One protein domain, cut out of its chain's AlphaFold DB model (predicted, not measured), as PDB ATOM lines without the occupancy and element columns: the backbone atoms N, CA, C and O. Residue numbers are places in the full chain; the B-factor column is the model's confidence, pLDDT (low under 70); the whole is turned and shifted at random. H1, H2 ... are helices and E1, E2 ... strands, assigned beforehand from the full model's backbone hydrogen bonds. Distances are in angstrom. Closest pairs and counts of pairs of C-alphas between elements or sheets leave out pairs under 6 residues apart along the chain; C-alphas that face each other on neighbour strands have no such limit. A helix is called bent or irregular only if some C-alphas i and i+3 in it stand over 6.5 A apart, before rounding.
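This is residues 5 to 166 of the 245 residues of an uncharacterized protein of Candidatus Levybacteria bacterium RBG_13_35_9 (UniProt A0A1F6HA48). A small sheet, E1 E3 E2, sits at one end of a bundle of three helices, H1, H2 and H5, while H6 slants across the bundle's other end. H2 runs through the middle; H3 and H4 cross it on the side away from H1. The printed part has 162 residues, with six named helices and three named strands in the order H1 H2 H3 H4 E1 E2 E3 H5 H6. The sheet is mixed and the class is mostly helix. The whole is compact, with a radius of gyration of the C-alphas of 16.1 A and spans of 46 by 34 by 30 A.

Start at the sheet, only just strongly twisted, with C-alphas up to 4.0 A off its best plane. Its inner strand E3, residues 117 to 121, is parallel to E1, residues 99 to 102; look for N 100 and O 118, 2.8 A apart. E3 forms a hairpin with antiparallel E2, residues 111 to 114, where N 119 and O 112 are 2.8 A apart. H4, residues 72 to 92, runs across the strands at a height over the sheet of 10.4 A. With H2, residues 32 to 51, it makes two layers, helices on one face of a sheet. H2 is the hub, touching five helices. H4 touches it at a steep tilt of 62 degrees, closest at the C-alphas of Ile 37 and Arg 86, 4.7 A. H3, residues 59 to 70, touches H2 about perpendicular at 83 degrees; the C-alphas of Glu 44 and Phe 63 are closest, 4.0 A. H1, residues 5 to 21, touches H2 at a shallow tilt of 19 degrees, opposite ways, closest at the C-alphas of Leu 16 and Met 35, 6.3 A. H5, residues 122 to 142, only grazes the sheet with residues 122 to 125. It touches H2 at a shallow tilt of 24 degrees, the same way, closest at the C-alphas of Met 36 and Ala 122, 6.1 A. H6, residues 144 to 166, touches H2 with the C-alphas of Leu 49 and Gly 153 closest, 4.5 A, and touches H5 only at the corner. Each O i to N i+4 pair is within hydrogen-bond range in H2, H3, H5 and H6, against 11 of 13 in H1 and 8 of 17 in H4, where 7 of 18 O i to N i+3 pairs are.

Find C-alpha 5 at (166.174, 103.797, 218.295), where H1 begins; it is only just irregular, with C-alphas 10 and 13 at 6.6 A. H4 is irregular, C-alphas 76 and 79 being 8.0 A apart, with a kink of 64 degrees near residue 79. H2 covers 28.3 A, H4 28.4 A and H5 30.1 A. H6, 33.0 A, ends at C-alpha 166, (159.787, 81.291, 211.663).

The C-alphas farthest apart, of Asp 26 and Val 145, are 49.4 A apart. The printed part has no cut, and no link is long. The mean pLDDT of the printed part is 90.9; residues 25 to 29, 90, 93 and 95 are under 70.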
ATOM      1  N   PHE A   5     165.012 103.031 218.743       90.12
ATOM      2  CA  PHE A   5     166.174 103.797 218.295       90.12
ATOM      3  C   PHE A   5     167.480 103.019 218.423       90.12
ATOM      4  O   PHE A   5     168.287 103.114 217.511       90.12
ATOM      5  N   GLU A   6     167.668 102.201 219.461       86.38
ATOM      6  CA  GLU A   6     168.894 101.401 219.625       86.38
ATOM      7  C   GLU A   6     169.094 100.453 218.439       86.38
ATOM      8  O   GLU A   6     170.189 100.385 217.887       86.38
ATOM      9  N   PHE A   7     168.020  99.802 217.968       82.06
ATOM     10  CA  PHE A   7     168.070  98.981 216.755       82.06
ATOM     11  C   PHE A   7     168.540  99.788 215.536       82.06
ATOM     12  O   PHE A   7     169.407  99.339 214.791       82.06
ATOM     13  N   ILE A   8     167.999 100.993 215.338       87.38
ATOM     14  CA  ILE A   8     168.359 101.849 214.202       87.38
ATOM     15  C   ILE A   8     169.803 102.367 214.324       87.38
ATOM     16  O   ILE A   8     170.532 102.393 213.332       87.38
ATOM     17  N   GLU A   9     170.248 102.757 215.518       89.50
ATOM     18  CA  GLU A   9     171.597 103.286 215.742       89.50
ATOM     19  C   GLU A   9     172.668 102.219 215.564       89.50
ATOM     20  O   GLU A   9     173.629 102.428 214.816       89.50
ATOM     21  N   ASP A  10     172.505 101.094 216.260       83.38
ATOM     22  CA  ASP A  10     173.515 100.045 216.327       83.38
ATOM     23  C   ASP A  10     173.697  99.351 214.984       83.38
ATOM     24  O   ASP A  10     174.813  98.954 214.650       83.38
ATOM     25  N   TYR A  11     172.616  99.234 214.220       80.50
ATOM     26  CA  TYR A  11     172.624  98.564 212.935       80.50
ATOM     27  C   TYR A  11     172.819  99.566 211.798       80.50
ATOM     28  O   TYR A  11     173.878  99.658 211.181       80.50
ATOM     29  N   LEU A  12     171.804 100.382 211.539       90.00
ATOM     30  CA  LEU A  12     171.732 101.151 210.309       90.00
ATOM     31  C   LEU A  12     172.687 102.352 210.315       90.00
ATOM     32  O   LEU A  12     173.431 102.555 209.355       90.00
ATOM     33  N   ILE A  13     172.673 103.172 211.370       93.38
ATOM     34  CA  ILE A  13     173.488 104.398 211.405       93.38
ATOM     35  C   ILE A  13     174.979 104.055 211.425       93.38
ATOM     36  O   ILE A  13     175.775 104.707 210.739       93.38
ATOM     37  N   ARG A  14     175.373 103.032 212.190       92.31
ATOM     38  CA  ARG A  14     176.759 102.550 212.214       92.31
ATOM     39  C   ARG A  14     177.194 101.977 210.868       92.31
ATOM     40  O   ARG A  14     178.297 102.311 210.430       92.31
ATOM     41  N   ASP A  15     176.343 101.227 210.175       92.19
ATOM     42  CA  ASP A  15     176.656 100.708 208.839       92.19
ATOM     43  C   ASP A  15     176.819 101.833 207.811       92.19
ATOM     44  O   ASP A  15     177.802 101.858 207.066       92.19
ATOM     45  N   LEU A  16     175.927 102.828 207.812       94.38
ATOM     46  CA  LEU A  16     176.037 104.007 206.942       94.38
ATOM     47  C   LEU A  16     177.342 104.778 207.191       94.38
ATOM     48  O   LEU A  16     178.062 105.117 206.248       94.38
ATOM     49  N   LYS A  17     177.696 105.009 208.460       94.50
ATOM     50  CA  LYS A  17     178.964 105.656 208.841       94.50
ATOM     51  C   LYS A  17     180.177 104.832 208.410       94.50
ATOM     52  O   LYS A  17     181.143 105.402 207.897       94.50
ATOM     53  N   SER A  18     180.107 103.512 208.550       92.62
ATOM     54  CA  SER A  18     181.164 102.597 208.119       92.62
ATOM     55  C   SER A  18     181.352 102.652 206.604       92.62
ATOM     56  O   SER A  18     182.466 102.914 206.147       92.62
ATOM     57  N   MET A  19     180.269 102.548 205.826       92.75
ATOM     58  CA  MET A  19     180.300 102.681 204.365       92.75
ATOM     59  C   MET A  19     180.849 104.044 203.915       92.75
ATOM     60  O   MET A  19     181.635 104.109 202.972       92.75
ATOM     61  N   ARG A  20     180.507 105.141 204.608       93.00
ATOM     62  CA  ARG A  20     181.049 106.479 204.308       93.00
ATOM     63  C   ARG A  20     182.553 106.573 204.545       93.00
ATOM     64  O   ARG A  20     183.239 107.291 203.822       93.00
ATOM     65  N   SER A  21     183.067 105.867 205.549       91.69
ATOM     66  CA  SER A  21     184.485 105.903 205.918       91.69
ATOM     67  C   SER A  21     185.401 105.130 204.960       91.69
ATOM     68  O   SER A  21     186.622 105.307 205.011       91.69
ATOM     69  N   LEU A  22     184.831 104.306 204.069       88.19
ATOM     70  CA  LEU A  22     185.586 103.501 203.115       88.19
ATOM     71  C   LEU A  22     186.408 104.388 202.174       88.19
ATOM     72  O   LEU A  22     185.895 105.193 201.391       88.19
ATOM     73  N   LYS A  23     187.727 104.204 202.232       80.75
ATOM     74  CA  LYS A  23     188.674 104.834 201.315       80.75
ATOM     75  C   LYS A  23     188.979 103.864 200.184       80.75
ATOM     76  O   LYS A  23     189.216 102.686 200.409       80.75
ATOM     77  N   SER A  24     189.032 104.392 198.970       75.44
ATOM     78  CA  SER A  24     189.496 103.659 197.796       75.44
ATOM     79  C   SER A  24     190.376 104.578 196.956       75.44
ATOM     80  O   SER A  24     190.079 105.776 196.836       75.44
ATOM     81  N   GLN A  25     191.474 104.011 196.449       59.16
ATOM     82  CA  GLN A  25     192.497 104.716 195.680       59.16
ATOM     83  C   GLN A  25     192.030 105.048 194.257       59.16
ATOM     84  O   GLN A  25     192.420 106.082 193.724       59.16
ATOM     85  N   ASP A  26     191.157 104.230 193.673       64.06
ATOM     86  CA  ASP A  26     190.683 104.329 192.286       64.06
ATOM     87  C   ASP A  26     189.178 104.641 192.172       64.06
ATOM     88  O   ASP A  26     188.648 104.816 191.079       64.06
ATOM     89  N   GLY A  27     188.477 104.753 193.303       58.56
ATOM     90  CA  GLY A  27     187.029 104.954 193.348       58.56
ATOM     91  C   GLY A  27     186.215 103.659 193.322       58.56
ATOM     92  O   GLY A  27     185.019 103.717 193.613       58.56
ATOM     93  N   LEU A  28     186.838 102.504 193.063       60.50
ATOM     94  CA  LEU A  28     186.188 101.197 193.136       60.50
ATOM     95  C   LEU A  28     185.988 100.776 194.597       60.50
ATOM     96  O   LEU A  28     186.820 101.048 195.458       60.50
ATOM     97  N   GLY A  29     184.865 100.123 194.902       64.50
ATOM     98  CA  GLY A  29     184.602  99.590 196.246       64.50
ATOM     99  C   GLY A  29     184.103 100.601 197.288       64.50
ATOM    100  O   GLY A  29     184.080 100.283 198.469       64.50
ATOM    101  N   LYS A  30     183.656 101.804 196.893       76.62
ATOM    102  CA  LYS A  30     183.110 102.815 197.829       76.62
ATOM    103  C   LYS A  30     181.630 102.625 198.215       76.62
ATOM    104  O   LYS A  30     181.007 103.558 198.705       76.62
ATOM    105  N   CYS A  31     181.061 101.444 197.969       87.75
ATOM    106  CA  CYS A  31     179.719 101.023 198.406       87.75
ATOM    107  C   CYS A  31     178.563 102.019 198.149       87.75
ATOM    108  O   CYS A  31     177.589 102.017 198.893       87.75
ATOM    109  N   GLY A  32     178.629 102.868 197.113       89.62
ATOM    110  CA  GLY A  32     177.619 103.917 196.896       89.62
ATOM    111  C   GLY A  32     176.207 103.369 196.666       89.62
ATOM    112  O   GLY A  32     175.253 103.840 197.277       89.62
ATOM    113  N   TYR A  33     176.076 102.326 195.843       89.31
ATOM    114  CA  TYR A  33     174.797 101.643 195.620       89.31
ATOM    115  C   TYR A  33     174.270 100.968 196.886       89.31
ATOM    116  O   TYR A  33     173.096 101.115 197.212       89.31
ATOM    117  N   GLN A  34     175.138 100.284 197.632       90.69
ATOM    118  CA  GLN A  34     174.779  99.632 198.891       90.69
ATOM    119  C   GLN A  34     174.319 100.659 199.932       90.69
ATOM    120  O   GLN A  34     173.287 100.463 200.564       90.69
ATOM    121  N   MET A  35     175.012 101.796 200.034       93.88
ATOM    122  CA  MET A  35     174.611 102.907 200.893       93.88
ATOM    123  C   MET A  35     173.221 103.425 200.522       93.88
ATOM    124  O   MET A  35     172.391 103.600 201.407       93.88
ATOM    125  N   MET A  36     172.934 103.611 199.232       94.88
ATOM    126  CA  MET A  36     171.604 104.035 198.789       94.88
ATOM    127  C   MET A  36     170.514 103.004 199.101       94.88
ATOM    128  O   MET A  36     169.434 103.389 199.541       94.88
ATOM    129  N   ILE A  37     170.780 101.704 198.929       93.94
ATOM    130  CA  ILE A  37     169.830 100.639 199.297       93.94
ATOM    131  C   ILE A  37     169.524 100.698 200.799       93.94
ATOM    132  O   ILE A  37     168.352 100.646 201.187       93.94
ATOM    133  N   SER A  38     170.552 100.858 201.637       94.94
ATOM    134  CA  SER A  38     170.393 100.992 203.087       94.94
ATOM    135  C   SER A  38     169.621 102.257 203.461       94.94
ATOM    136  O   SER A  38     168.706 102.174 204.274       94.94
ATOM    137  N   LEU A  39     169.911 103.406 202.838       97.25
ATOM    138  CA  LEU A  39     169.178 104.662 203.058       97.25
ATOM    139  C   LEU A  39     167.705 104.555 202.650       97.25
ATOM    140  O   LEU A  39     166.822 104.986 203.389       97.25
ATOM    141  N   CYS A  40     167.407 103.945 201.503       97.12
ATOM    142  CA  CYS A  40     166.024 103.748 201.080       97.12
ATOM    143  C   CYS A  40     165.272 102.796 202.018       97.12
ATOM    144  O   CYS A  40     164.137 103.080 202.394       97.12
ATOM    145  N   SER A  41     165.919 101.709 202.446       94.94
ATOM    146  CA  SER A  41     165.359 100.777 203.435       94.94
ATOM    147  C   SER A  41     165.113 101.461 204.781       94.94
ATOM    148  O   SER A  41     164.102 101.216 205.430       94.94
ATOM    149  N   ALA A  42     166.001 102.372 205.181       96.25
ATOM    150  CA  ALA A  42     165.854 103.163 206.391       96.25
ATOM    151  C   ALA A  42     164.624 104.072 206.371       96.25
ATOM    152  O   ALA A  42     163.828 104.069 207.310       96.25
ATOM    153  N   CYS A  43     164.469 104.822 205.278       97.94
ATOM    154  CA  CYS A  43     163.313 105.677 205.042       97.94
ATOM    155  C   CYS A  43     162.019 104.849 205.048       97.94
ATOM    156  O   CYS A  43     161.030 105.243 205.656       97.94
ATOM    157  N   GLU A  44     162.034 103.668 204.421       97.25
ATOM    158  CA  GLU A  44     160.898 102.744 204.429       97.25
ATOM    159  C   GLU A  44     160.558 102.257 205.844       97.25
ATOM    160  O   GLU A  44     159.386 102.279 206.218       97.25
ATOM    161  N   ILE A  45     161.547 101.852 206.649       95.88
ATOM    162  CA  ILE A  45     161.330 101.395 208.031       95.88
ATOM    163  C   ILE A  45     160.759 102.525 208.892       95.88
ATOM    164  O   ILE A  45     159.752 102.312 209.562       95.88
ATOM    165  N   LEU A  46     161.346 103.726 208.855       97.31
ATOM    166  CA  LEU A  46     160.836 104.870 209.623       97.31
ATOM    167  C   LEU A  46     159.426 105.269 209.173       97.31
ATOM    168  O   LEU A  46     158.546 105.457 210.012       97.31
ATOM    169  N   GLY A  47     159.170 105.295 207.863       97.94
ATOM    170  CA  GLY A  47     157.825 105.513 207.332       97.94
ATOM    171  C   GLY A  47     156.832 104.429 207.759       97.94
ATOM    172  O   GLY A  47     155.669 104.728 208.011       97.94
ATOM    173  N   SER A  48     157.286 103.181 207.902       97.19
ATOM    174  CA  SER A  48     156.472 102.064 208.401       97.19
ATOM    175  C   SER A  48     156.130 102.216 209.882       97.19
ATOM    176  O   SER A  48     154.984 101.983 210.266       97.19
ATOM    177  N   LEU A  49     157.090 102.660 210.702       96.50
ATOM    178  CA  LEU A  49     156.860 102.949 212.119       96.50
ATOM    179  C   LEU A  49     155.835 104.073 212.290       96.50
ATOM    180  O   LEU A  49     154.873 103.923 213.035       96.50
ATOM    181  N   GLU A  50     155.991 105.176 211.560       96.50
ATOM    182  CA  GLU A  50     155.090 106.327 211.670       96.50
ATOM    183  C   GLU A  50     153.701 106.088 211.070       96.50
ATOM    184  O   GLU A  50     152.725 106.677 211.535       96.50
ATOM    185  N   LYS A  51     153.589 105.216 210.061       96.81
ATOM    186  CA  LYS A  51     152.294 104.741 209.551       96.81
ATOM    187  C   LYS A  51     151.685 103.622 210.392       96.81
ATOM    188  O   LYS A  51     150.533 103.267 210.152       96.81
ATOM    189  N   ASN A  52     152.431 103.082 211.358       95.44
ATOM    190  CA  ASN A  52     152.058 101.912 212.147       95.44
ATOM    191  C   ASN A  52     151.638 100.722 211.257       95.44
ATOM    192  O   ASN A  52     150.598 100.096 211.462       95.44
ATOM    193  N   GLU A  53     152.429 100.452 210.215       94.12
ATOM    194  CA  GLU A  53     152.086  99.493 209.167       94.12
ATOM    195  C   GLU A  53     153.313  98.669 208.748       94.12
ATOM    196  O   GLU A  53     154.213  99.179 208.084       94.12
ATOM    197  N   PHE A  54     153.322  97.371 209.077       90.56
ATOM    198  CA  PHE A  54     154.359  96.422 208.654       90.56
ATOM    199  C   PHE A  54     153.738  95.234 207.925       90.56
ATOM    200  O   PHE A  54     153.093  94.377 208.525       90.56
ATOM    201  N   ASN A  55     153.934  95.181 206.611       89.88
ATOM    202  CA  ASN A  55     153.526  94.064 205.767       89.88
ATOM    203  C   ASN A  55     154.487  93.906 204.575       89.88
ATOM    204  O   ASN A  55     155.327  94.768 204.321       89.88
ATOM    205  N   GLN A  56     154.392  92.780 203.862       86.56
ATOM    206  CA  GLN A  56     155.299  92.457 202.747       86.56
ATOM    207  C   GLN A  56     155.075  93.329 201.501       86.56
ATOM    208  O   GLN A  56     155.967  93.463 200.667       86.56
ATOM    209  N   SER A  57     153.880  93.897 201.357       92.00
ATOM    210  CA  SER A  57     153.486  94.803 200.273       92.00
ATOM    211  C   SER A  57     153.679  96.269 200.680       92.00
ATOM    212  O   SER A  57     154.091  96.541 201.799       92.00
ATOM    213  N   GLY A  58     153.426  97.234 199.794       92.81
ATOM    214  CA  GLY A  58     153.304  98.655 200.171       92.81
ATOM    215  C   GLY A  58     154.586  99.354 200.652       92.81
ATOM    216  O   GLY A  58     154.523 100.469 201.168       92.81
ATOM    217  N   GLY A  59     155.765  98.743 200.494       94.75
ATOM    218  CA  GLY A  59     157.033  99.365 200.907       94.75
ATOM    219  C   GLY A  59     157.299 100.705 200.215       94.75
ATOM    220  O   GLY A  59     157.786 101.650 200.829       94.75
ATOM    221  N   ASN A  60     156.863 100.834 198.960       96.31
ATOM    222  CA  ASN A  60     156.923 102.064 198.175       96.31
ATOM    223  C   ASN A  60     156.104 103.193 198.811       96.31
ATOM    224  O   ASN A  60     156.552 104.333 198.837       96.31
ATOM    225  N   GLU A  61     154.918 102.889 199.339       97.62
ATOM    226  CA  GLU A  61     154.034 103.880 199.961       97.62
ATOM    227  C   GLU A  61     154.593 104.365 201.295       97.62
ATOM    228  O   GLU A  61     154.483 105.546 201.610       97.62
ATOM    229  N   ARG A  62     155.212 103.471 202.074       97.75
ATOM    230  CA  ARG A  62     155.843 103.809 203.360       97.75
ATOM    231  C   ARG A  62     157.131 104.600 203.157       97.75
ATOM    232  O   ARG A  62     157.337 105.606 203.828       97.75
ATOM    233  N   PHE A  63     157.932 104.223 202.161       98.06
ATOM    234  CA  PHE A  63     159.073 105.014 201.705       98.06
ATOM    235  C   PHE A  63     158.649 106.415 201.244       98.06
ATOM    236  O   PHE A  63     159.187 107.412 201.720       98.06
ATOM    237  N   LYS A  64     157.653 106.504 200.352       98.31
ATOM    238  CA  LYS A  64     157.158 107.785 199.836       98.31
ATOM    239  C   LYS A  64     156.587 108.660 200.950       98.31
ATOM    240  O   LYS A  64     156.908 109.841 200.992       98.31
ATOM    241  N   PHE A  65     155.813 108.079 201.870       98.50
ATOM    242  CA  PHE A  65     155.290 108.780 203.042       98.50
ATOM    243  C   PHE A  65     156.410 109.420 203.872       98.50
ATOM    244  O   PHE A  65     156.304 110.586 204.243       98.50
ATOM    245  N   PHE A  66     157.501 108.687 204.121       98.56
ATOM    246  CA  PHE A  66     158.649 109.232 204.845       98.56
ATOM    247  C   PHE A  66     159.268 110.430 204.114       98.56
ATOM    248  O   PHE A  66     159.524 111.459 204.737       98.56
ATOM    249  N   LEU A  67     159.460 110.332 202.791       98.50
ATOM    250  CA  LEU A  67     159.984 111.451 202.001       98.50
ATOM    251  C   LEU A  67     159.040 112.659 202.015       98.50
ATOM    252  O   LEU A  67     159.491 113.774 202.241       98.50
ATOM    253  N   GLU A  68     157.738 112.447 201.815       98.44
ATOM    254  CA  GLU A  68     156.727 113.514 201.836       98.44
ATOM    255  C   GLU A  68     156.706 114.259 203.169       98.44
ATOM    256  O   GLU A  68     156.547 115.479 203.192       98.44
ATOM    257  N   LYS A  69     156.883 113.527 204.271       98.25
ATOM    258  CA  LYS A  69     156.845 114.094 205.613       98.25
ATOM    259  C   LYS A  69     158.145 114.795 206.001       98.25
ATOM    260  O   LYS A  69     158.085 115.870 206.591       98.25
ATOM    261  N   HIS A  70     159.297 114.199 205.692       98.38
ATOM    262  CA  HIS A  70     160.566 114.610 206.302       98.38
ATOM    263  C   HIS A  70     161.653 115.049 205.328       98.38
ATOM    264  O   HIS A  70     162.559 115.770 205.733       98.38
ATOM    265  N   LEU A  71     161.588 114.628 204.065       98.25
ATOM    266  CA  LEU A  71     162.608 114.896 203.047       98.25
ATOM    267  C   LEU A  71     161.951 115.332 201.722       98.25
ATOM    268  O   LEU A  71     162.118 114.668 200.691       98.25
ATOM    269  N   PRO A  72     161.180 116.441 201.723       97.94
ATOM    270  CA  PRO A  72     160.315 116.824 200.606       97.94
ATOM    271  C   PRO A  72     161.072 117.061 199.291       97.94
ATOM    272  O   PRO A  72     160.525 116.844 198.210       97.94
ATOM    273  N   GLU A  73     162.345 117.452 199.358       96.81
ATOM    274  CA  GLU A  73     163.216 117.636 198.191       96.81
ATOM    275  C   GLU A  73     163.474 116.344 197.395       96.81
ATOM    276  O   GLU A  73     163.693 116.402 196.185       96.81
ATOM    277  N   TYR A  74     163.353 115.174 198.031       97.81
ATOM    278  CA  TYR A  74     163.514 113.868 197.388       97.81
ATOM    279  C   TYR A  74     162.212 113.325 196.787       97.81
ATOM    280  O   TYR A  74     162.244 112.364 196.011       97.81
ATOM    281  N   VAL A  75     161.062 113.931 197.108       97.75
ATOM    282  CA  VAL A  75     159.743 113.414 196.719       97.75
ATOM    283  C   VAL A  75     159.601 113.347 195.211       97.75
ATOM    284  O   VAL A  75     159.142 112.337 194.709       97.75
ATOM    285  N   SER A  76     160.041 114.349 194.452       96.88
ATOM    286  CA  SER A  76     159.925 114.325 192.982       96.88
ATOM    287  C   SER A  76     160.675 113.158 192.323       96.88
ATOM    288  O   SER A  76     160.345 112.767 191.207       96.88
ATOM    289  N   SER A  77     161.660 112.584 193.019       96.81
ATOM    290  CA  SER A  77     162.528 111.510 192.529       96.81
ATOM    291  C   SER A  77     162.239 110.149 193.174       96.81
ATOM    292  O   SER A  77     162.985 109.193 192.947       96.81
ATOM    293  N   TRP A  78     161.174 110.032 193.977       97.25
ATOM    294  CA  TRP A  78     160.923 108.854 194.814       97.25
ATOM    295  C   TRP A  78     160.842 107.543 194.015       97.25
ATOM    296  O   TRP A  78     161.349 106.522 194.475       97.25
ATOM    297  N   GLU A  79     160.264 107.561 192.809       95.94
ATOM    298  CA  GLU A  79     160.137 106.369 191.958       95.94
ATOM    299  C   GLU A  79     161.498 105.855 191.485       95.94
ATOM    300  O   GLU A  79     161.742 104.648 191.488       95.94
ATOM    301  N   ILE A  80     162.410 106.766 191.129       94.00
ATOM    302  CA  ILE A  80     163.773 106.418 190.713       94.00
ATOM    303  C   ILE A  80     164.533 105.828 191.905       94.00
ATOM    304  O   ILE A  80     165.124 104.750 191.802       94.00
ATOM    305  N   LEU A  81     164.458 106.491 193.061       95.38
ATOM    306  CA  LEU A  81     165.102 106.032 194.292       95.38
ATOM    307  C   LEU A  81     164.582 104.650 194.722       95.38
ATOM    308  O   LEU A  81     165.367 103.756 195.032       95.38
ATOM    309  N   TYR A  82     163.267 104.435 194.693       94.50
ATOM    310  CA  TYR A  82     162.675 103.201 195.198       94.50
ATOM    311  C   TYR A  82     162.729 102.043 194.193       94.50
ATOM    312  O   TYR A  82     163.211 100.956 194.516       94.50
ATOM    313  N   TYR A  83     162.231 102.236 192.969       92.19
ATOM    314  CA  TYR A  83     162.099 101.136 192.012       92.19
ATOM    315  C   TYR A  83     163.416 100.806 191.314       92.19
ATOM    316  O   TYR A  83     163.713  99.630 191.096       92.19
ATOM    317  N   PHE A  84     164.226 101.816 190.988       88.06
ATOM    318  CA  PHE A  84     165.467 101.595 190.249       88.06
ATOM    319  C   PHE A  84     166.672 101.420 191.162       88.06
ATOM    320  O   PHE A  84     167.477 100.529 190.916       88.06
ATOM    321  N   ILE A  85     166.802 102.215 192.225       87.06
ATOM    322  CA  ILE A  85     167.954 102.082 193.122       87.06
ATOM    323  C   ILE A  85     167.699 101.016 194.193       87.06
ATOM    324  O   ILE A  85     168.448 100.048 194.254       87.06
ATOM    325  N   ARG A  86     166.635 101.118 194.998       88.75
ATOM    326  CA  ARG A  86     166.377 100.150 196.083       88.75
ATOM    327  C   ARG A  86     165.976  98.764 195.577       88.75
ATOM    328  O   ARG A  86     166.536  97.782 196.043       88.75
ATOM    329  N   HIS A  87     165.020  98.659 194.652       85.75
ATOM    330  CA  HIS A  87     164.552  97.358 194.152       85.75
ATOM    331  C   HIS A  87     165.495  96.742 193.113       85.75
ATOM    332  O   HIS A  87     166.019  95.655 193.342       85.75
ATOM    333  N   ARG A  88     165.726  97.403 191.970       79.38
ATOM    334  CA  ARG A  88     166.495  96.779 190.876       79.38
ATOM    335  C   ARG A  88     167.943  96.497 191.242       79.38
ATOM    336  O   ARG A  88     168.401  95.392 190.988       79.38
ATOM    337  N   VAL A  89     168.660  97.422 191.884       74.31
ATOM    338  CA  VAL A  89     170.068  97.155 192.237       74.31
ATOM    339  C   VAL A  89     170.184  95.996 193.233       74.31
ATOM    340  O   VAL A  89     171.124  95.212 193.137       74.31
ATOM    341  N   ALA A  90     169.216  95.845 194.145       68.88
ATOM    342  CA  ALA A  90     169.192  94.735 195.095       68.88
ATOM    343  C   ALA A  90     168.937  93.367 194.434       68.88
ATOM    344  O   ALA A  90     169.393  92.355 194.960       68.88
ATOM    345  N   HIS A  91     168.226  93.324 193.303       72.00
ATOM    346  CA  HIS A  91     167.884  92.074 192.616       72.00
ATOM    347  C   HIS A  91     168.816  91.736 191.450       72.00
ATOM    348  O   HIS A  91     169.180  90.575 191.277       72.00
ATOM    349  N   ASP A  92     169.218  92.735 190.667       72.19
ATOM    350  CA  ASP A  92     169.914  92.522 189.399       72.19
ATOM    351  C   ASP A  92     171.440  92.546 189.561       72.19
ATOM    352  O   ASP A  92     172.150  92.103 188.662       72.19
ATOM    353  N   PHE A  93     171.963  93.096 190.668       67.50
ATOM    354  CA  PHE A  93     173.397  93.359 190.893       67.50
ATOM    355  C   PHE A  93     174.086  94.167 189.771       67.50
ATOM    356  O   PHE A  93     175.310  94.311 189.756       67.50
ATOM    357  N   ILE A  94     173.308  94.730 188.844       70.12
ATOM    358  CA  ILE A  94     173.761  95.542 187.721       70.12
ATOM    359  C   ILE A  94     173.315  96.977 187.976       70.12
ATOM    360  O   ILE A  94     172.153  97.243 188.282       70.12
ATOM    361  N   THR A  95     174.246  97.913 187.820       69.69
ATOM    362  CA  THR A  95     173.946  99.342 187.830       69.69
ATOM    363  C   THR A  95     172.963  99.680 186.703       69.69
ATOM    364  O   THR A  95     173.305  99.475 185.535       69.69
ATOM    365  N   PRO A  96     171.769 100.224 187.007       71.38
ATOM    366  CA  PRO A  96     170.846 100.664 185.974       71.38
ATOM    367  C   PRO A  96     171.512 101.727 185.087       71.38
ATOM    368  O   PRO A  96     172.095 102.678 185.623       71.38
ATOM    369  N   PRO A  97     171.446 101.602 183.750       78.69
ATOM    370  CA  PRO A  97     171.972 102.630 182.862       78.69
ATOM    371  C   PRO A  97     171.252 103.959 183.117       78.69
ATOM    372  O   PRO A  97     170.053 103.979 183.396       78.69
ATOM    373  N   GLY A  98     171.988 105.068 183.031       82.31
ATOM    374  CA  GLY A  98     171.438 106.406 183.257       82.31
ATOM    375  C   GLY A  98     171.269 106.792 184.730       82.31
ATOM    376  O   GLY A  98     170.716 107.852 184.996       82.31
ATOM    377  N   ILE A  99     171.752 105.991 185.690       86.38
ATOM    378  CA  ILE A  99     171.799 106.364 187.113       86.38
ATOM    379  C   ILE A  99     173.246 106.387 187.600       86.38
ATOM    380  O   ILE A  99     173.947 105.381 187.514       86.38
ATOM    381  N   ALA A 100     173.672 107.507 188.179       87.19
ATOM    382  CA  ALA A 100     174.992 107.678 188.768       87.19
ATOM    383  C   ALA A 100     174.891 108.050 190.252       87.19
ATOM    384  O   ALA A 100     174.267 109.044 190.628       87.19
ATOM    385  N   ILE A 101     175.563 107.273 191.104       90.00
ATOM    386  CA  ILE A 101     175.684 107.583 192.530       90.00
ATOM    387  C   ILE A 101     177.012 108.285 192.787       90.00
ATOM    388  O   ILE A 101     178.090 107.734 192.551       90.00
ATOM    389  N   ARG A 102     176.935 109.511 193.303       89.56
ATOM    390  CA  ARG A 102     178.087 110.309 193.720       89.56
ATOM    391  C   ARG A 102     178.349 110.129 195.209       89.56
ATOM    392  O   ARG A 102     177.449 109.890 196.003       89.56
ATOM    393  N   LEU A 103     179.618 110.278 195.566       91.69
ATOM    394  CA  LEU A 103     180.126 110.250 196.937       91.69
ATOM    395  C   LEU A 103     181.023 111.474 197.134       91.69
ATOM    396  O   LEU A 103     182.240 111.361 197.306       91.69
ATOM    397  N   LYS A 104     180.447 112.664 196.929       89.75
ATOM    398  CA  LYS A 104     181.184 113.937 196.897       89.75
ATOM    399  C   LYS A 104     180.722 114.912 197.969       89.75
ATOM    400  O   LYS A 104     181.471 115.843 198.251       89.75
ATOM    401  N   ASN A 105     179.563 114.672 198.580       92.38
ATOM    402  CA  ASN A 105     178.923 115.604 199.499       92.38
ATOM    403  C   ASN A 105     178.638 116.975 198.844       92.38
ATOM    404  O   ASN A 105     178.830 118.027 199.449       92.38
ATOM    405  N   ASP A 106     178.249 116.970 197.563       91.00
ATOM    406  CA  ASP A 106     178.007 118.183 196.767       91.00
ATOM    407  C   ASP A 106     176.525 118.581 196.803       91.00
ATOM    408  O   ASP A 106     175.768 118.239 195.893       91.00
ATOM    409  N   ARG A 107     176.115 119.327 197.840       94.94
ATOM    410  CA  ARG A 107     174.719 119.774 198.037       94.94
ATOM    411  C   ARG A 107     174.128 120.542 196.849       94.94
ATOM    412  O   ARG A 107     172.919 120.515 196.673       94.94
ATOM    413  N   ALA A 108     174.920 121.199 196.003       92.75
ATOM    414  CA  ALA A 108     174.372 121.927 194.853       92.75
ATOM    415  C   ALA A 108     173.945 121.000 193.700       92.75
ATOM    416  O   ALA A 108     173.142 121.388 192.857       92.75
ATOM    417  N   ARG A 109     174.503 119.786 193.637       90.81
ATOM    418  CA  ARG A 109     174.311 118.817 192.543       90.81
ATOM    419  C   ARG A 109     174.080 117.407 193.094       90.81
ATOM    420  O   ARG A 109     174.636 116.430 192.582       90.81
ATOM    421  N   HIS A 110     173.334 117.329 194.192       93.56
ATOM    422  CA  HIS A 110     173.140 116.103 194.960       93.56
ATOM    423  C   HIS A 110     171.953 115.265 194.485       93.56
ATOM    424  O   HIS A 110     171.880 114.097 194.847       93.56
ATOM    425  N   LEU A 111     171.030 115.841 193.713       95.19
ATOM    426  CA  LEU A 111     169.846 115.155 193.209       95.19
ATOM    427  C   LEU A 111     169.358 115.841 191.929       95.19
ATOM    428  O   LEU A 111     169.118 117.047 191.933       95.19
ATOM    429  N   GLY A 112     169.218 115.092 190.837       92.50
ATOM    430  CA  GLY A 112     168.654 115.602 189.583       92.50
ATOM    431  C   GLY A 112     169.340 115.053 188.337       92.50
ATOM    432  O   GLY A 112     170.080 114.077 188.405       92.50
ATOM    433  N   LEU A 113     169.086 115.679 187.189       90.94
ATOM    434  CA  LEU A 113     169.723 115.315 185.921       90.94
ATOM    435  C   LEU A 113     171.014 116.116 185.717       90.94
ATOM    436  O   LEU A 113     171.020 117.340 185.857       90.94
ATOM    437  N   ILE A 114     172.097 115.421 185.370       84.06
ATOM    438  CA  ILE A 114     173.354 116.007 184.897       84.06
ATOM    439  C   ILE A 114     173.695 115.307 183.587       84.06
ATOM    440  O   ILE A 114     173.925 114.097 183.575       84.06
ATOM    441  N   ASP A 115     173.703 116.072 182.498       88.62
ATOM    442  CA  ASP A 115     173.721 115.533 181.138       88.62
ATOM    443  C   ASP A 115     172.583 114.500 180.970       88.62
ATOM    444  O   ASP A 115     171.436 114.789 181.315       88.62
ATOM    445  N   ASP A 116     172.897 113.287 180.512       86.81
ATOM    446  CA  ASP A 116     171.935 112.190 180.329       86.81
ATOM    447  C   ASP A 116     171.826 111.250 181.549       86.81
ATOM    448  O   ASP A 116     171.279 110.149 181.449       86.81
ATOM    449  N   TRP A 117     172.367 111.646 182.707       85.19
ATOM    450  CA  TRP A 117     172.395 110.814 183.912       85.19
ATOM    451  C   TRP A 117     171.533 111.400 185.023       85.19
ATOM    452  O   TRP A 117     171.687 112.555 185.418       85.19
ATOM    453  N   PHE A 118     170.682 110.562 185.610       89.00
ATOM    454  CA  PHE A 118     170.109 110.826 186.917       89.00
ATOM    455  C   PHE A 118     171.184 110.634 187.984       89.00
ATOM    456  O   PHE A 118     171.734 109.546 188.164       89.00
ATOM    457  N   VAL A 119     171.489 111.706 188.695       91.25
ATOM    458  CA  VAL A 119     172.541 111.773 189.696       91.25
ATOM    459  C   VAL A 119     171.926 111.874 191.079       91.25
ATOM    460  O   VAL A 119     171.060 112.713 191.323       91.25
ATOM    461  N   VAL A 120     172.441 111.066 192.006       93.50
ATOM    462  CA  VAL A 120     172.186 111.207 193.442       93.50
ATOM    463  C   VAL A 120     173.498 111.135 194.225       93.50
ATOM    464  O   VAL A 120     174.317 110.250 193.987       93.50
ATOM    465  N   ASP A 121     173.742 112.071 195.141       94.38
ATOM    466  CA  ASP A 121     174.885 112.034 196.055       94.38
ATOM    467  C   ASP A 121     174.483 111.344 197.361       94.38
ATOM    468  O   ASP A 121     173.716 111.884 198.161       94.38
ATOM    469  N   ALA A 122     175.005 110.136 197.577       95.38
ATOM    470  CA  ALA A 122     174.625 109.318 198.723       95.38
ATOM    471  C   ALA A 122     175.131 109.894 200.054       95.38
ATOM    472  O   ALA A 122     174.526 109.632 201.090       95.38
ATOM    473  N   TYR A 123     176.204 110.700 200.056       95.75
ATOM    474  CA  TYR A 123     176.667 111.349 201.286       95.75
ATOM    475  C   TYR A 123     175.750 112.489 201.703       95.75
ATOM    476  O   TYR A 123     175.481 112.618 202.892       95.75
ATOM    477  N   VAL A 124     175.244 113.264 200.740       97.56
ATOM    478  CA  VAL A 124     174.246 114.299 201.035       97.56
ATOM    479  C   VAL A 124     172.972 113.648 201.568       97.56
ATOM    480  O   VAL A 124     172.538 113.985 202.662       97.56
ATOM    481  N   PHE A 125     172.460 112.619 200.882       98.19
ATOM    482  CA  PHE A 125     171.253 111.920 201.332       98.19
ATOM    483  C   PHE A 125     171.424 111.251 202.706       98.19
ATOM    484  O   PHE A 125     170.510 111.280 203.525       98.19
ATOM    485  N   MET A 126     172.604 110.699 203.005       97.81
ATOM    486  CA  MET A 126     172.922 110.202 204.346       97.81
ATOM    487  C   MET A 126     172.912 111.315 205.399       97.81
ATOM    488  O   MET A 126     172.374 111.102 206.484       97.81
ATOM    489  N   ASP A 127     173.519 112.469 205.113       98.12
ATOM    490  CA  ASP A 127     173.561 113.600 206.046       98.12
ATOM    491  C   ASP A 127     172.151 114.135 206.335       98.12
ATOM    492  O   ASP A 127     171.813 114.377 207.496       98.12
ATOM    493  N   ASP A 128     171.311 114.242 205.305       98.44
ATOM    494  CA  ASP A 128     169.924 114.689 205.441       98.44
ATOM    495  C   ASP A 128     169.081 113.664 206.206       98.44
ATOM    496  O   ASP A 128     168.391 114.021 207.162       98.44
ATOM    497  N   PHE A 129     169.230 112.372 205.897       98.25
ATOM    498  CA  PHE A 129     168.591 111.293 206.650       98.25
ATOM    499  C   PHE A 129     168.982 111.297 208.135       98.25
ATOM    500  O   PHE A 129     168.106 111.192 208.991       98.25
ATOM    501  N   ILE A 130     170.274 111.426 208.465       98.00
ATOM    502  CA  ILE A 130     170.737 111.456 209.863       98.00
ATOM    503  C   ILE A 130     170.165 112.674 210.589       98.00
ATOM    504  O   ILE A 130     169.688 112.539 211.712       98.00
ATOM    505  N   SER A 131     170.175 113.848 209.954       98.12
ATOM    506  CA  SER A 131     169.587 115.055 210.540       98.12
ATOM    507  C   SER A 131     168.098 114.865 210.846       98.12
ATOM    508  O   SER A 131     167.647 115.183 211.945       98.12
ATOM    509  N   THR A 132     167.336 114.311 209.902       98.31
ATOM    510  CA  THR A 132     165.920 113.967 210.091       98.31
ATOM    511  C   THR A 132     165.720 112.932 211.198       98.31
ATOM    512  O   THR A 132     164.821 113.070 212.025       98.31
ATOM    513  N   TYR A 133     166.556 111.898 211.243       97.81
ATOM    514  CA  TYR A 133     166.485 110.853 212.258       97.81
ATOM    515  C   TYR A 133     166.641 111.418 213.678       97.81
ATOM    516  O   TYR A 133     165.857 111.073 214.562       97.81
ATOM    517  N   GLU A 134     167.594 112.330 213.892       97.75
ATOM    518  CA  GLU A 134     167.770 112.989 215.193       97.75
ATOM    519  C   GLU A 134     166.554 113.856 215.566       97.75
ATOM    520  O   GLU A 134     166.149 113.878 216.727       97.75
ATOM    521  N   GLN A 135     165.910 114.513 214.594       98.06
ATOM    522  CA  GLN A 135     164.668 115.263 214.834       98.06
ATOM    523  C   GLN A 135     163.514 114.342 215.254       98.06
ATOM    524  O   GLN A 135     162.804 114.646 216.211       98.06
ATOM    525  N   ILE A 136     163.355 113.194 214.587       97.62
ATOM    526  CA  ILE A 136     162.359 112.170 214.944       97.62
ATOM    527  C   ILE A 136     162.613 111.642 216.359       97.62
ATOM    528  O   ILE A 136     161.678 111.487 217.147       97.62
ATOM    529  N   LYS A 137     163.877 111.379 216.701       96.88
ATOM    530  CA  LYS A 137     164.278 110.917 218.033       96.88
ATOM    531  C   LYS A 137     163.978 111.956 219.112       96.88
ATOM    532  O   LYS A 137     163.471 111.604 220.177       96.88
ATOM    533  N   GLU A 138     164.243 113.227 218.837       97.12
ATOM    534  CA  GLU A 138     163.904 114.312 219.756       97.12
ATOM    535  C   GLU A 138     162.387 114.429 219.942       97.12
ATOM    536  O   GLU A 138     161.908 114.446 221.078       97.12
ATOM    537  N   GLN A 139     161.613 114.392 218.851       97.00
ATOM    538  CA  GLN A 139     160.149 114.396 218.911       97.00
ATOM    539  C   GLN A 139     159.617 113.216 219.737       97.00
ATOM    540  O   GLN A 139     158.743 113.395 220.584       97.00
ATOM    541  N   TYR A 140     160.174 112.014 219.556       96.50
ATOM    542  CA  TYR A 140     159.824 110.831 220.347       96.50
ATOM    543  C   TYR A 140     160.043 111.035 221.851       96.50
ATOM    544  O   TYR A 140     159.236 110.583 222.664       96.50
ATOM    545  N   ASN A 141     161.113 111.723 222.245       95.50
ATOM    546  CA  ASN A 141     161.396 111.976 223.655       95.50
ATOM    547  C   ASN A 141     160.472 113.039 224.266       95.50
ATOM    548  O   ASN A 141     160.197 112.987 225.466       95.50
ATOM    549  N   GLN A 142     159.992 113.986 223.458       97.38
ATOM    550  CA  GLN A 142     159.191 115.121 223.918       97.38
ATOM    551  C   GLN A 142     157.675 114.869 223.862       97.38
ATOM    552  O   GLN A 142     156.932 115.374 224.704       97.38
ATOM    553  N   GLU A 143     157.195 114.080 222.898       97.75
ATOM    554  CA  GLU A 143     155.768 113.930 222.605       97.75
ATOM    555  C   GLU A 143     155.255 112.526 222.951       97.75
ATOM    556  O   GLU A 143     155.466 111.560 222.222       97.75
ATOM    557  N   SER A 144     154.492 112.402 224.044       96.75
ATOM    558  CA  SER A 144     153.982 111.105 224.528       96.75
ATOM    559  C   SER A 144     153.097 110.359 223.519       96.75
ATOM    560  O   SER A 144     153.130 109.130 223.455       96.75
ATOM    561  N   VAL A 145     152.316 111.089 222.715       97.19
ATOM    562  CA  VAL A 145     151.468 110.510 221.660       97.19
ATOM    563  C   VAL A 145     152.326 109.932 220.536       97.19
ATOM    564  O   VAL A 145     152.084 108.808 220.100       97.19
ATOM    565  N   TYR A 146     153.346 110.673 220.100       96.69
ATOM    566  CA  TYR A 146     154.265 110.235 219.052       96.69
ATOM    567  C   TYR A 146     155.152 109.076 219.523       96.69
ATOM    568  O   TYR A 146     155.352 108.106 218.795       96.69
ATOM    569  N   LYS A 147     155.581 109.112 220.788       95.62
ATOM    570  CA  LYS A 147     156.249 107.994 221.453       95.62
ATOM    571  C   LYS A 147     155.440 106.710 221.374       95.62
ATOM    572  O   LYS A 147     155.939 105.698 220.893       95.62
ATOM    573  N   LYS A 148     154.175 106.770 221.802       95.62
ATOM    574  CA  LYS A 148     153.281 105.613 221.758       95.62
ATOM    575  C   LYS A 148     153.109 105.094 220.327       95.62
ATOM    576  O   LYS A 148     153.174 103.891 220.120       95.62
ATOM    577  N   LEU A 149     152.933 105.988 219.351       96.00
ATOM    578  CA  LEU A 149     152.824 105.618 217.937       96.00
ATOM    579  C   LEU A 149     154.041 104.807 217.462       96.00
ATOM    580  O   LEU A 149     153.868 103.745 216.867       96.00
ATOM    581  N   LEU A 150     155.259 105.283 217.738       95.56
ATOM    582  CA  LEU A 150     156.483 104.586 217.335       95.56
ATOM    583  C   LEU A 150     156.715 103.289 218.125       95.56
ATOM    584  O   LEU A 150     157.198 102.320 217.542       95.56
ATOM    585  N   ASP A 151     156.349 103.234 219.408       94.00
ATOM    586  CA  ASP A 151     156.433 102.011 220.222       94.00
ATOM    587  C   ASP A 151     155.452 100.926 219.724       94.00
ATOM    588  O   ASP A 151     155.815  99.745 219.620       94.00
ATOM    589  N   ASP A 152     154.228 101.321 219.360       94.50
ATOM    590  CA  ASP A 152     153.226 100.438 218.751       94.50
ATOM    591  C   ASP A 152     153.741  99.919 217.392       94.50
ATOM    592  O   ASP A 152     153.762  98.706 217.150       94.50
ATOM    593  N   GLY A 153     154.274 100.811 216.547       94.19
ATOM    594  CA  GLY A 153     154.891 100.449 215.268       94.19
ATOM    595  C   GLY A 153     156.093  99.515 215.429       94.19
ATOM    596  O   GLY A 153     156.232  98.540 214.689       94.19
ATOM    597  N   TYR A 154     156.945  99.751 216.427       92.88
ATOM    598  CA  TYR A 154     158.090  98.889 216.718       92.88
ATOM    599  C   TYR A 154     157.649  97.489 217.154       92.88
ATOM    600  O   TYR A 154     158.236  96.493 216.732       92.88
ATOM    601  N   THR A 155     156.567  97.390 217.927       92.94
ATOM    602  CA  THR A 155     155.975  96.097 218.292       92.94
ATOM    603  C   THR A 155     155.547  95.313 217.047       92.94
ATOM    604  O   THR A 155     155.839  94.117 216.946       92.94
ATOM    605  N   LEU A 156     154.932  95.984 216.064       93.88
ATOM    606  CA  LEU A 156     154.575  95.368 214.782       93.88
ATOM    607  C   LEU A 156     155.807  94.937 213.975       93.88
ATOM    608  O   LEU A 156     155.810  93.835 213.430       93.88
ATOM    609  N   LEU A 157     156.868  95.750 213.934       91.00
ATOM    610  CA  LEU A 157     158.129  95.389 213.275       91.00
ATOM    611  C   LEU A 157     158.743  94.123 213.885       91.00
ATOM    612  O   LEU A 157     159.129  93.205 213.161       91.00
ATOM    613  N   ILE A 158     158.817  94.048 215.215       91.06
ATOM    614  CA  ILE A 158     159.363  92.877 215.907       91.06
ATOM    615  C   ILE A 158     158.525  91.633 215.619       91.06
ATOM    616  O   ILE A 158     159.087  90.562 215.385       91.06
ATOM    617  N   GLN A 159     157.196  91.757 215.606       91.00
ATOM    618  CA  GLN A 159     156.324  90.645 215.237       91.00
ATOM    619  C   GLN A 159     156.564  90.208 213.787       91.00
ATOM    620  O   GLN A 159     156.770  89.024 213.534       91.00
ATOM    621  N   PHE A 160     156.644  91.161 212.857       90.19
ATOM    622  CA  PHE A 160     156.940  90.888 211.455       90.19
ATOM    623  C   PHE A 160     158.268  90.132 211.288       90.19
ATOM    624  O   PHE A 160     158.306  89.107 210.606       90.19
ATOM    625  N   ILE A 161     159.346  90.575 211.949       89.69
ATOM    626  CA  ILE A 161     160.656  89.900 211.907       89.69
ATOM    627  C   ILE A 161     160.558  88.471 212.454       89.69
ATOM    628  O   ILE A 161     161.094  87.547 211.840       89.69
ATOM    629  N   LYS A 162     159.855  88.265 213.576       89.94
ATOM    630  CA  LYS A 162     159.646  86.927 214.154       89.94
ATOM    631  C   LYS A 162     158.911  86.004 213.186       89.94
ATOM    632  O   LYS A 162     159.348  84.874 212.981       89.94
ATOM    633  N   ASP A 163     157.856  86.493 212.543       90.38
ATOM    634  CA  ASP A 163     157.088  85.712 211.574       90.38
ATOM    635  C   ASP A 163     157.948  85.321 210.364       90.38
ATOM    636  O   ASP A 163     157.922  84.170 209.928       90.38
ATOM    637  N   ARG A 164     158.772  86.250 209.851       89.06
ATOM    638  CA  ARG A 164     159.734  85.960 208.770       89.06
ATOM    639  C   ARG A 164     160.787  84.934 209.199       89.06
ATOM    640  O   ARG A 164     161.108  84.036 208.424       89.06
ATOM    641  N   SER A 165     161.307  85.050 210.421       89.31
ATOM    642  CA  SER A 165     162.292  84.118 210.980       89.31
ATOM    643  C   SER A 165     161.726  82.702 211.114       89.31
ATOM    644  O   SER A 165     162.411  81.728 210.796       89.31
ATOM    645  N   ASN A 166     160.472  82.578 211.553       89.69
ATOM    646  CA  ASN A 166     159.787  81.291 211.663       89.69
ATOM    647  C   ASN A 166     159.560  80.659 210.285       89.69
ATOM    648  O   ASN A 166     159.899  79.495 210.094       89.69
TER     649      ASN A 166